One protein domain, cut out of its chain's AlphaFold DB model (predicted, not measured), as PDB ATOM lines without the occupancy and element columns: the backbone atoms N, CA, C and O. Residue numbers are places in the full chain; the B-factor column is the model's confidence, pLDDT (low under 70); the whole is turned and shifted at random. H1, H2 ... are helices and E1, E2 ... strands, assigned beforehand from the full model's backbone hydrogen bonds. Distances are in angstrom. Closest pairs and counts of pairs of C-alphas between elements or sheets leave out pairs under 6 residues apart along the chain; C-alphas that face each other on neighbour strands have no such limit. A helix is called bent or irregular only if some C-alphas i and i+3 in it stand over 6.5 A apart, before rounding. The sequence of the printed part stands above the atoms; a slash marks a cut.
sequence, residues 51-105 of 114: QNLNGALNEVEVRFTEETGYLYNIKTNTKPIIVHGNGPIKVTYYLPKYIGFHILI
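Overview. This is residues 51 to 105 of the 114 residues of an uncharacterized protein of Fasciola hepatica (UniProt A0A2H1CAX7). Little regular structure is here: a hairpin of strands E1 and E2, then a separate small parallel pair, E3 and E4, with loops between. The hairpin's turn makes one end of the long axis, the short helix H1 the other. The 55 printed residues, 21 in named elements ordered E1, E2, E3, H1, E4, are mixed in class and compact, radius of gyration 10.6 A, spanning 31 by 24 by 16 A.

Arrangement. Begin at residues 51 to 52, paired parallel with 83 to 84 of E3, residues 82 to 84. Next find the hairpin E1, 60 to 64, and E2, 69 to 73, antiparallel at 148 degrees; N 61 and O 72 are 2.9 A apart. E3 and E4, 102 to 104, are parallel at 29 degrees; N 104 and O 83 are 3.1 A apart. H1, 87 to 91, joins them in a strand-helix-strand unit, its crossover right-handed. H1 is irregular, C-alphas 87 and 90 being 7.3 A apart, with 0 of 1 O i to N i+4 and 0 of 2 O i to N i+3 pairs within hydrogen-bond range.

Along the chain. Find C-alpha 60 at (-53.076, -25.511, 28.437), where E1 starts its 13.1 A; E4 ends at C-alpha 104, (-39.289, -34.049, 26.063).

Size, cuts and confidence. The printed part has no cut; pLDDT is under 70 at residues 88 to 105.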
ATOM      1  N   GLN A  51     -45.908 -31.125  32.688       93.38
ATOM      2  CA  GLN A  51     -47.174 -31.189  31.963       93.38
ATOM      3  C   GLN A  51     -47.166 -32.345  30.965       93.38
ATOM      4  O   GLN A  51     -46.487 -32.282  29.940       93.38
ATOM      5  N   ASN A  52     -47.982 -33.367  31.223       90.88
ATOM      6  CA  ASN A  52     -48.345 -34.358  30.209       90.88
ATOM      7  C   ASN A  52     -49.461 -33.780  29.332       90.88
ATOM      8  O   ASN A  52     -50.446 -33.264  29.857       90.88
ATOM      9  N   LEU A  53     -49.314 -33.838  28.010       89.69
ATOM     10  CA  LEU A  53     -50.314 -33.273  27.102       89.69
ATOM     11  C   LEU A  53     -51.471 -34.240  26.827       89.69
ATOM     12  O   LEU A  53     -52.561 -33.779  26.482       89.69
ATOM     13  N   ASN A  54     -51.262 -35.561  26.957       87.06
ATOM     14  CA  ASN A  54     -52.296 -36.549  26.628       87.06
ATOM     15  C   ASN A  54     -53.541 -36.350  27.496       87.06
ATOM     16  O   ASN A  54     -53.465 -36.476  28.715       87.06
ATOM     17  N   GLY A  55     -54.675 -36.036  26.866       88.06
ATOM     18  CA  GLY A  55     -55.932 -35.744  27.560       88.06
ATOM     19  C   GLY A  55     -56.009 -34.372  28.249       88.06
ATOM     20  O   GLY A  55     -57.005 -34.119  28.914       88.06
ATOM     21  N   ALA A  56     -55.010 -33.495  28.087       90.88
ATOM     22  CA  ALA A  56     -54.934 -32.198  28.774       90.88
ATOM     23  C   ALA A  56     -54.725 -30.995  27.830       90.88
ATOM     24  O   ALA A  56     -54.407 -29.897  28.280       90.88
ATOM     25  N   LEU A  57     -54.894 -31.169  26.512       88.69
ATOM     26  CA  LEU A  57     -54.688 -30.090  25.528       88.69
ATOM     27  C   LEU A  57     -55.615 -28.884  25.732       88.69
ATOM     28  O   LEU A  57     -55.228 -27.761  25.434       88.69
ATOM     29  N   ASN A  58     -56.826 -29.105  26.235       91.62
ATOM     30  CA  ASN A  58     -57.786 -28.050  26.564       91.62
ATOM     31  C   ASN A  58     -57.504 -27.370  27.916       91.62
ATOM     32  O   ASN A  58     -58.203 -26.428  28.274       91.62
ATOM     33  N   GLU A  59     -56.519 -27.852  28.675       93.81
ATOM     34  CA  GLU A  59     -56.124 -27.300  29.974       93.81
ATOM     35  C   GLU A  59     -54.882 -26.407  29.865       93.81
ATOM     36  O   GLU A  59     -54.414 -25.887  30.878       93.81
ATOM     37  N   VAL A  60     -54.336 -26.225  28.656       91.88
ATOM     38  CA  VAL A  60     -53.076 -25.511  28.437       91.88
ATOM     39  C   VAL A  60     -53.166 -24.454  27.344       91.88
ATOM     40  O   VAL A  60     -53.834 -24.618  26.327       91.88
ATOM     41  N   GLU A  61     -52.417 -23.375  27.540       91.94
ATOM     42  CA  GLU A  61     -52.236 -22.292  26.577       91.94
ATOM     43  C   GLU A  61     -50.748 -22.030  26.372       91.94
ATOM     44  O   GLU A  61     -49.952 -22.130  27.306       91.94
ATOM     45  N   VAL A  62     -50.362 -21.626  25.162       88.69
ATOM     46  CA  VAL A  62     -49.048 -21.017  24.948       88.69
ATOM     47  C   VAL A  62     -49.176 -19.524  25.216       88.69
ATOM     48  O   VAL A  62     -49.945 -18.825  24.559       88.69
ATOM     49  N   ARG A  63     -48.405 -19.036  26.180       89.12
ATOM     50  CA  ARG A  63     -48.275 -17.621  26.521       89.12
ATOM     51  C   ARG A  63     -46.870 -17.142  26.196       89.12
ATOM     52  O   ARG A  63     -45.956 -17.941  26.018       89.12
ATOM     53  N   PHE A  64     -46.695 -15.832  26.122       85.81
ATOM     54  CA  PHE A  64     -45.425 -15.225  25.750       85.81
ATOM     55  C   PHE A  64     -45.003 -14.192  26.786       85.81
ATOM     56  O   PHE A  64     -45.826 -13.503  27.385       85.81
ATOM     57  N   THR A  65     -43.700 -14.134  27.006       85.50
ATOM     58  CA  THR A  65     -43.006 -12.970  27.558       85.50
ATOM     59  C   THR A  65     -42.337 -12.228  26.401       85.50
ATOM     60  O   THR A  65     -42.368 -12.712  25.269       85.50
ATOM     61  N   GLU A  66     -41.707 -11.086  26.669       84.75
ATOM     62  CA  GLU A  66     -40.916 -10.375  25.653       84.75
ATOM     63  C   GLU A  66     -39.754 -11.227  25.109       84.75
ATOM     64  O   GLU A  66     -39.366 -11.080  23.954       84.75
ATOM     65  N   GLU A  67     -39.234 -12.160  25.915       83.25
ATOM     66  CA  GLU A  67     -38.042 -12.954  25.593       83.25
ATOM     67  C   GLU A  67     -38.364 -14.354  25.054       83.25
ATOM     68  O   GLU A  67     -37.617 -14.907  24.246       83.25
ATOM     69  N   THR A  68     -39.451 -14.978  25.523       82.69
ATOM     70  CA  THR A  68     -39.743 -16.380  25.196       82.69
ATOM     71  C   THR A  68     -41.206 -16.784  25.383       82.69
ATOM     72  O   THR A  68     -41.930 -16.230  26.221       82.69
ATOM     73  N   GLY A  69     -41.630 -17.796  24.623       83.88
ATOM     74  CA  GLY A  69     -42.899 -18.493  24.829       83.88
ATOM     75  C   GLY A  69     -42.829 -19.520  25.961       83.88
ATOM     76  O   GLY A  69     -41.784 -20.117  26.215       83.88
ATOM     77  N   TYR A  70     -43.956 -19.757  26.625       86.31
ATOM     78  CA  TYR A  70     -44.113 -20.750  27.676       86.31
ATOM     79  C   TYR A  70     -45.515 -21.373  27.648       86.31
ATOM     80  O   TYR A  70     -46.504 -20.696  27.392       86.31
ATOM     81  N   LEU A  71     -45.612 -22.670  27.930       90.06
ATOM     82  CA  LEU A  71     -46.873 -23.333  28.240       90.06
ATOM     83  C   LEU A  71     -47.385 -22.926  29.631       90.06
ATOM     84  O   LEU A  71     -46.621 -22.862  30.595       90.06
ATOM     85  N   TYR A  72     -48.683 -22.675  29.726       93.50
ATOM     86  CA  TYR A  72     -49.393 -22.325  30.946       93.50
ATOM     87  C   TYR A  72     -50.577 -23.265  31.135       93.50
ATOM     88  O   TYR A  72     -51.394 -23.388  30.226       93.50
ATOM     89  N   ASN A  73     -50.686 -23.908  32.297       96.12
ATOM     90  CA  ASN A  73     -51.858 -24.706  32.638       96.12
ATOM     91  C   ASN A  73     -52.923 -23.795  33.267       96.12
ATOM     92  O   ASN A  73     -52.742 -23.277  34.371       96.12
ATOM     93  N   ILE A  74     -54.042 -23.592  32.567       97.44
ATOM     94  CA  ILE A  74     -55.124 -22.703  33.016       97.44
ATOM     95  C   ILE A  74     -55.970 -23.308  34.138       97.44
ATOM     96  O   ILE A  74     -56.586 -22.570  34.902       97.44
ATOM     97  N   LYS A  75     -55.995 -24.638  34.261       97.19
ATOM     98  CA  LYS A  75     -56.777 -25.346  35.278       97.19
ATOM     99  C   LYS A  75     -56.101 -25.297  36.643       97.19
ATOM    100  O   LYS A  75     -56.777 -25.140  37.654       97.19
ATOM    101  N   THR A  76     -54.780 -25.441  36.672       97.19
ATOM    102  CA  THR A  76     -53.988 -25.451  37.911       97.19
ATOM    103  C   THR A  76     -53.269 -24.132  38.170       97.19
ATOM    104  O   THR A  76     -52.709 -23.952  39.249       97.19
ATOM    105  N   ASN A  77     -53.330 -23.190  37.223       97.31
ATOM    106  CA  ASN A  77     -52.695 -21.878  37.311       97.31
ATOM    107  C   ASN A  77     -51.167 -21.983  37.494       97.31
ATOM    108  O   ASN A  77     -50.572 -21.263  38.299       97.31
ATOM    109  N   THR A  78     -50.533 -22.902  36.756       96.44
ATOM    110  CA  THR A  78     -49.092 -23.185  36.829       96.44
ATOM    111  C   THR A  78     -48.374 -22.941  35.503       96.44
ATOM    112  O   THR A  78     -48.953 -22.974  34.415       96.44
ATOM    113  N   LYS A  79     -47.062 -22.713  35.604       94.25
ATOM    114  CA  LYS A  79     -46.126 -22.637  34.479       94.25
ATOM    115  C   LYS A  79     -45.189 -23.857  34.552       94.25
ATOM    116  O   LYS A  79     -44.152 -23.755  35.207       94.25
ATOM    117  N   PRO A  80     -45.562 -25.009  33.958       92.88
ATOM    118  CA  PRO A  80     -44.752 -26.226  33.994       92.88
ATOM    119  C   PRO A  80     -43.382 -26.003  33.351       92.88
ATOM    120  O   PRO A  80     -43.247 -25.248  32.390       92.88
ATOM    121  N   ILE A  81     -42.365 -26.690  33.869       90.00
ATOM    122  CA  ILE A  81     -40.973 -26.574  33.408       90.00
ATOM    123  C   ILE A  81     -40.702 -27.555  32.260       90.00
ATOM    124  O   ILE A  81     -40.000 -27.232  31.300       90.00
ATOM    125  N   ILE A  82     -41.267 -28.760  32.360       88.88
ATOM    126  CA  ILE A  82     -41.133 -29.841  31.385       88.88
ATOM    127  C   ILE A  82     -42.487 -30.060  30.721       88.88
ATOM    128  O   ILE A  82     -43.504 -30.231  31.396       88.88
ATOM    129  N   VAL A  83     -42.488 -30.115  29.390       87.38
ATOM    130  CA  VAL A  83     -43.673 -30.468  28.601       87.38
ATOM    131  C   VAL A  83     -43.436 -31.820  27.944       87.38
ATOM    132  O   VAL A  83     -42.484 -31.991  27.182       87.38
ATOM    133  N   HIS A  84     -44.312 -32.778  28.233       85.62
ATOM    134  CA  HIS A  84     -44.256 -34.132  27.707       85.62
ATOM    135  C   HIS A  84     -45.415 -34.368  26.734       85.62
ATOM    136  O   HIS A  84     -46.579 -34.479  27.121       85.62
ATOM    137  N   GLY A  85     -45.086 -34.460  25.444       82.81
ATOM    138  CA  GLY A  85     -46.029 -34.825  24.382       82.81
ATOM    139  C   GLY A  85     -46.271 -36.333  24.319       82.81
ATOM    140  O   GLY A  85     -45.935 -36.960  23.315       82.81
ATOM    141  N   ASN A  86     -46.784 -36.922  25.401       80.06
ATOM    142  CA  ASN A  86     -47.041 -38.357  25.500       80.06
ATOM    143  C   ASN A  86     -48.254 -38.798  24.661       80.06
ATOM    144  O   ASN A  86     -49.162 -38.015  24.380       80.06
ATOM    145  N   GLY A  87     -48.280 -40.078  24.277       75.06
ATOM    146  CA  GLY A  87     -49.375 -40.649  23.491       75.06
ATOM    147  C   GLY A  87     -49.481 -40.077  22.062       75.06
ATOM    148  O   GLY A  87     -48.480 -39.622  21.501       75.06
ATOM    149  N   PRO A  88     -50.680 -40.086  21.445       69.50
ATOM    150  CA  PRO A  88     -50.873 -39.749  20.028       69.50
ATOM    151  C   PRO A  88     -50.735 -38.250  19.698       69.50
ATOM    152  O   PRO A  88     -50.951 -37.839  18.560       69.50
ATOM    153  N   ILE A  89     -50.347 -37.409  20.659       63.09
ATOM    154  CA  ILE A  89     -50.307 -35.948  20.498       63.09
ATOM    155  C   ILE A  89     -49.175 -35.464  19.587       63.09
ATOM    156  O   ILE A  89     -49.268 -34.362  19.038       63.09
ATOM    157  N   LYS A  90     -48.148 -36.295  19.343       55.62
ATOM    158  CA  LYS A  90     -46.996 -35.936  18.493       55.62
ATOM    159  C   LYS A  90     -47.378 -35.454  17.089       55.62
ATOM    160  O   LYS A  90     -46.605 -34.715  16.494       55.62
ATOM    161  N   VAL A  91     -48.536 -35.862  16.566       49.28
ATOM    162  CA  VAL A  91     -48.936 -35.595  15.173       49.28
ATOM    163  C   VAL A  91     -49.785 -34.325  15.029       49.28
ATOM    164  O   VAL A  91     -49.870 -33.770  13.939       49.28
ATOM    165  N   THR A  92     -50.385 -33.816  16.111       51.06
ATOM    166  CA  THR A  92     -51.390 -32.737  16.014       51.06
ATOM    167  C   THR A  92     -50.918 -31.402  16.588       51.06
ATOM    168  O   THR A  92     -51.426 -30.358  16.187       51.06
ATOM    169  N   TYR A  93     -49.940 -31.396  17.499       57.66
ATOM    170  CA  TYR A  93     -49.575 -30.187  18.239       57.66
ATOM    171  C   TYR A  93     -48.187 -29.662  17.842       57.66
ATOM    172  O   TYR A  93     -47.168 -30.002  18.442       57.66
ATOM    173  N   TYR A  94     -48.150 -28.813  16.811       55.88
ATOM    174  CA  TYR A  94     -46.964 -28.026  16.466       55.88
ATOM    175  C   TYR A  94     -46.797 -26.893  17.482       55.88
ATOM    176  O   TYR A  94     -47.344 -25.805  17.316       55.88
ATOM    177  N   LEU A  95     -46.029 -27.141  18.543       58.56
ATOM    178  CA  LEU A  95     -45.547 -26.063  19.399       58.56
ATOM    179  C   LEU A  95     -44.550 -25.201  18.600       58.56
ATOM    180  O   LEU A  95     -43.603 -25.749  18.028       58.56
ATOM    181  N   PRO A  96     -44.744 -23.870  18.522       53.88
ATOM    182  CA  PRO A  96     -43.799 -22.968  17.878       53.88
ATOM    183  C   PRO A  96     -42.362 -23.198  18.367       53.88
ATOM    184  O   PRO A  96     -42.117 -23.287  19.567       53.88
ATOM    185  N   LYS A  97     -41.395 -23.221  17.441       54.09
ATOM    186  CA  LYS A  97     -39.952 -23.407  17.719       54.09
ATOM    187  C   LYS A  97     -39.336 -22.397  18.709       54.09
ATOM    188  O   LYS A  97     -38.201 -22.593  19.123       54.09
ATOM    189  N   TYR A  98     -40.057 -21.336  19.076       50.75
ATOM    190  CA  TYR A  98     -39.589 -20.213  19.901       50.75
ATOM    191  C   TYR A  98     -40.019 -20.303  21.382       50.75
ATOM    192  O   TYR A  98     -40.098 -19.289  22.077       50.75
ATOM    193  N   ILE A  99     -40.340 -21.504  21.869       60.19
ATOM    194  CA  ILE A  99     -40.822 -21.740  23.239       60.19
ATOM    195  C   ILE A  99     -39.662 -22.210  24.124       60.19
ATOM    196  O   ILE A  99     -39.016 -23.211  23.830       60.19
ATOM    197  N   GLY A 100     -39.410 -21.489  25.218       52.34
ATOM    198  CA  GLY A 100     -38.260 -21.643  26.118       52.34
ATOM    199  C   GLY A 100     -38.351 -22.802  27.111       52.34
ATOM    200  O   GLY A 100     -37.819 -22.698  28.213       52.34
ATOM    201  N   PHE A 101     -39.013 -23.902  26.750       61.09
ATOM    202  CA  PHE A 101     -39.061 -25.114  27.571       61.09
ATOM    203  C   PHE A 101     -38.455 -26.309  26.850       61.09
ATOM    204  O   PHE A 101     -38.522 -26.419  25.628       61.09
ATOM    205  N   HIS A 102     -37.883 -27.237  27.619       56.34
ATOM    206  CA  HIS A 102     -37.441 -28.522  27.088       56.34
ATOM    207  C   HIS A 102     -38.668 -29.403  26.849       56.34
ATOM    208  O   HIS A 102     -39.244 -29.972  27.779       56.34
ATOM    209  N   ILE A 103     -39.082 -29.490  25.586       56.47
ATOM    210  CA  ILE A 103     -40.093 -30.452  25.161       56.47
ATOM    211  C   ILE A 103     -39.410 -31.815  25.121       56.47
ATOM    212  O   ILE A 103     -38.630 -32.108  24.213       56.47
ATOM    213  N   LEU A 104     -39.709 -32.659  26.103       55.34
ATOM    214  CA  LEU A 104     -39.289 -34.049  26.063       55.34
ATOM    215  C   LEU A 104     -40.347 -34.817  25.275       55.34
ATOM    216  O   LEU A 104     -41.392 -35.187  25.798       55.34
ATOM    217  N   ILE A 105     -40.101 -35.030  23.987       50.53
ATOM    218  CA  ILE A 105     -40.910 -35.935  23.167       50.53
ATOM    219  C   ILE A 105     -40.374 -37.351  23.408       50.53
ATOM    220  O   ILE A 105     -39.662 -37.898  22.566       50.53
TER     221      ILE A 105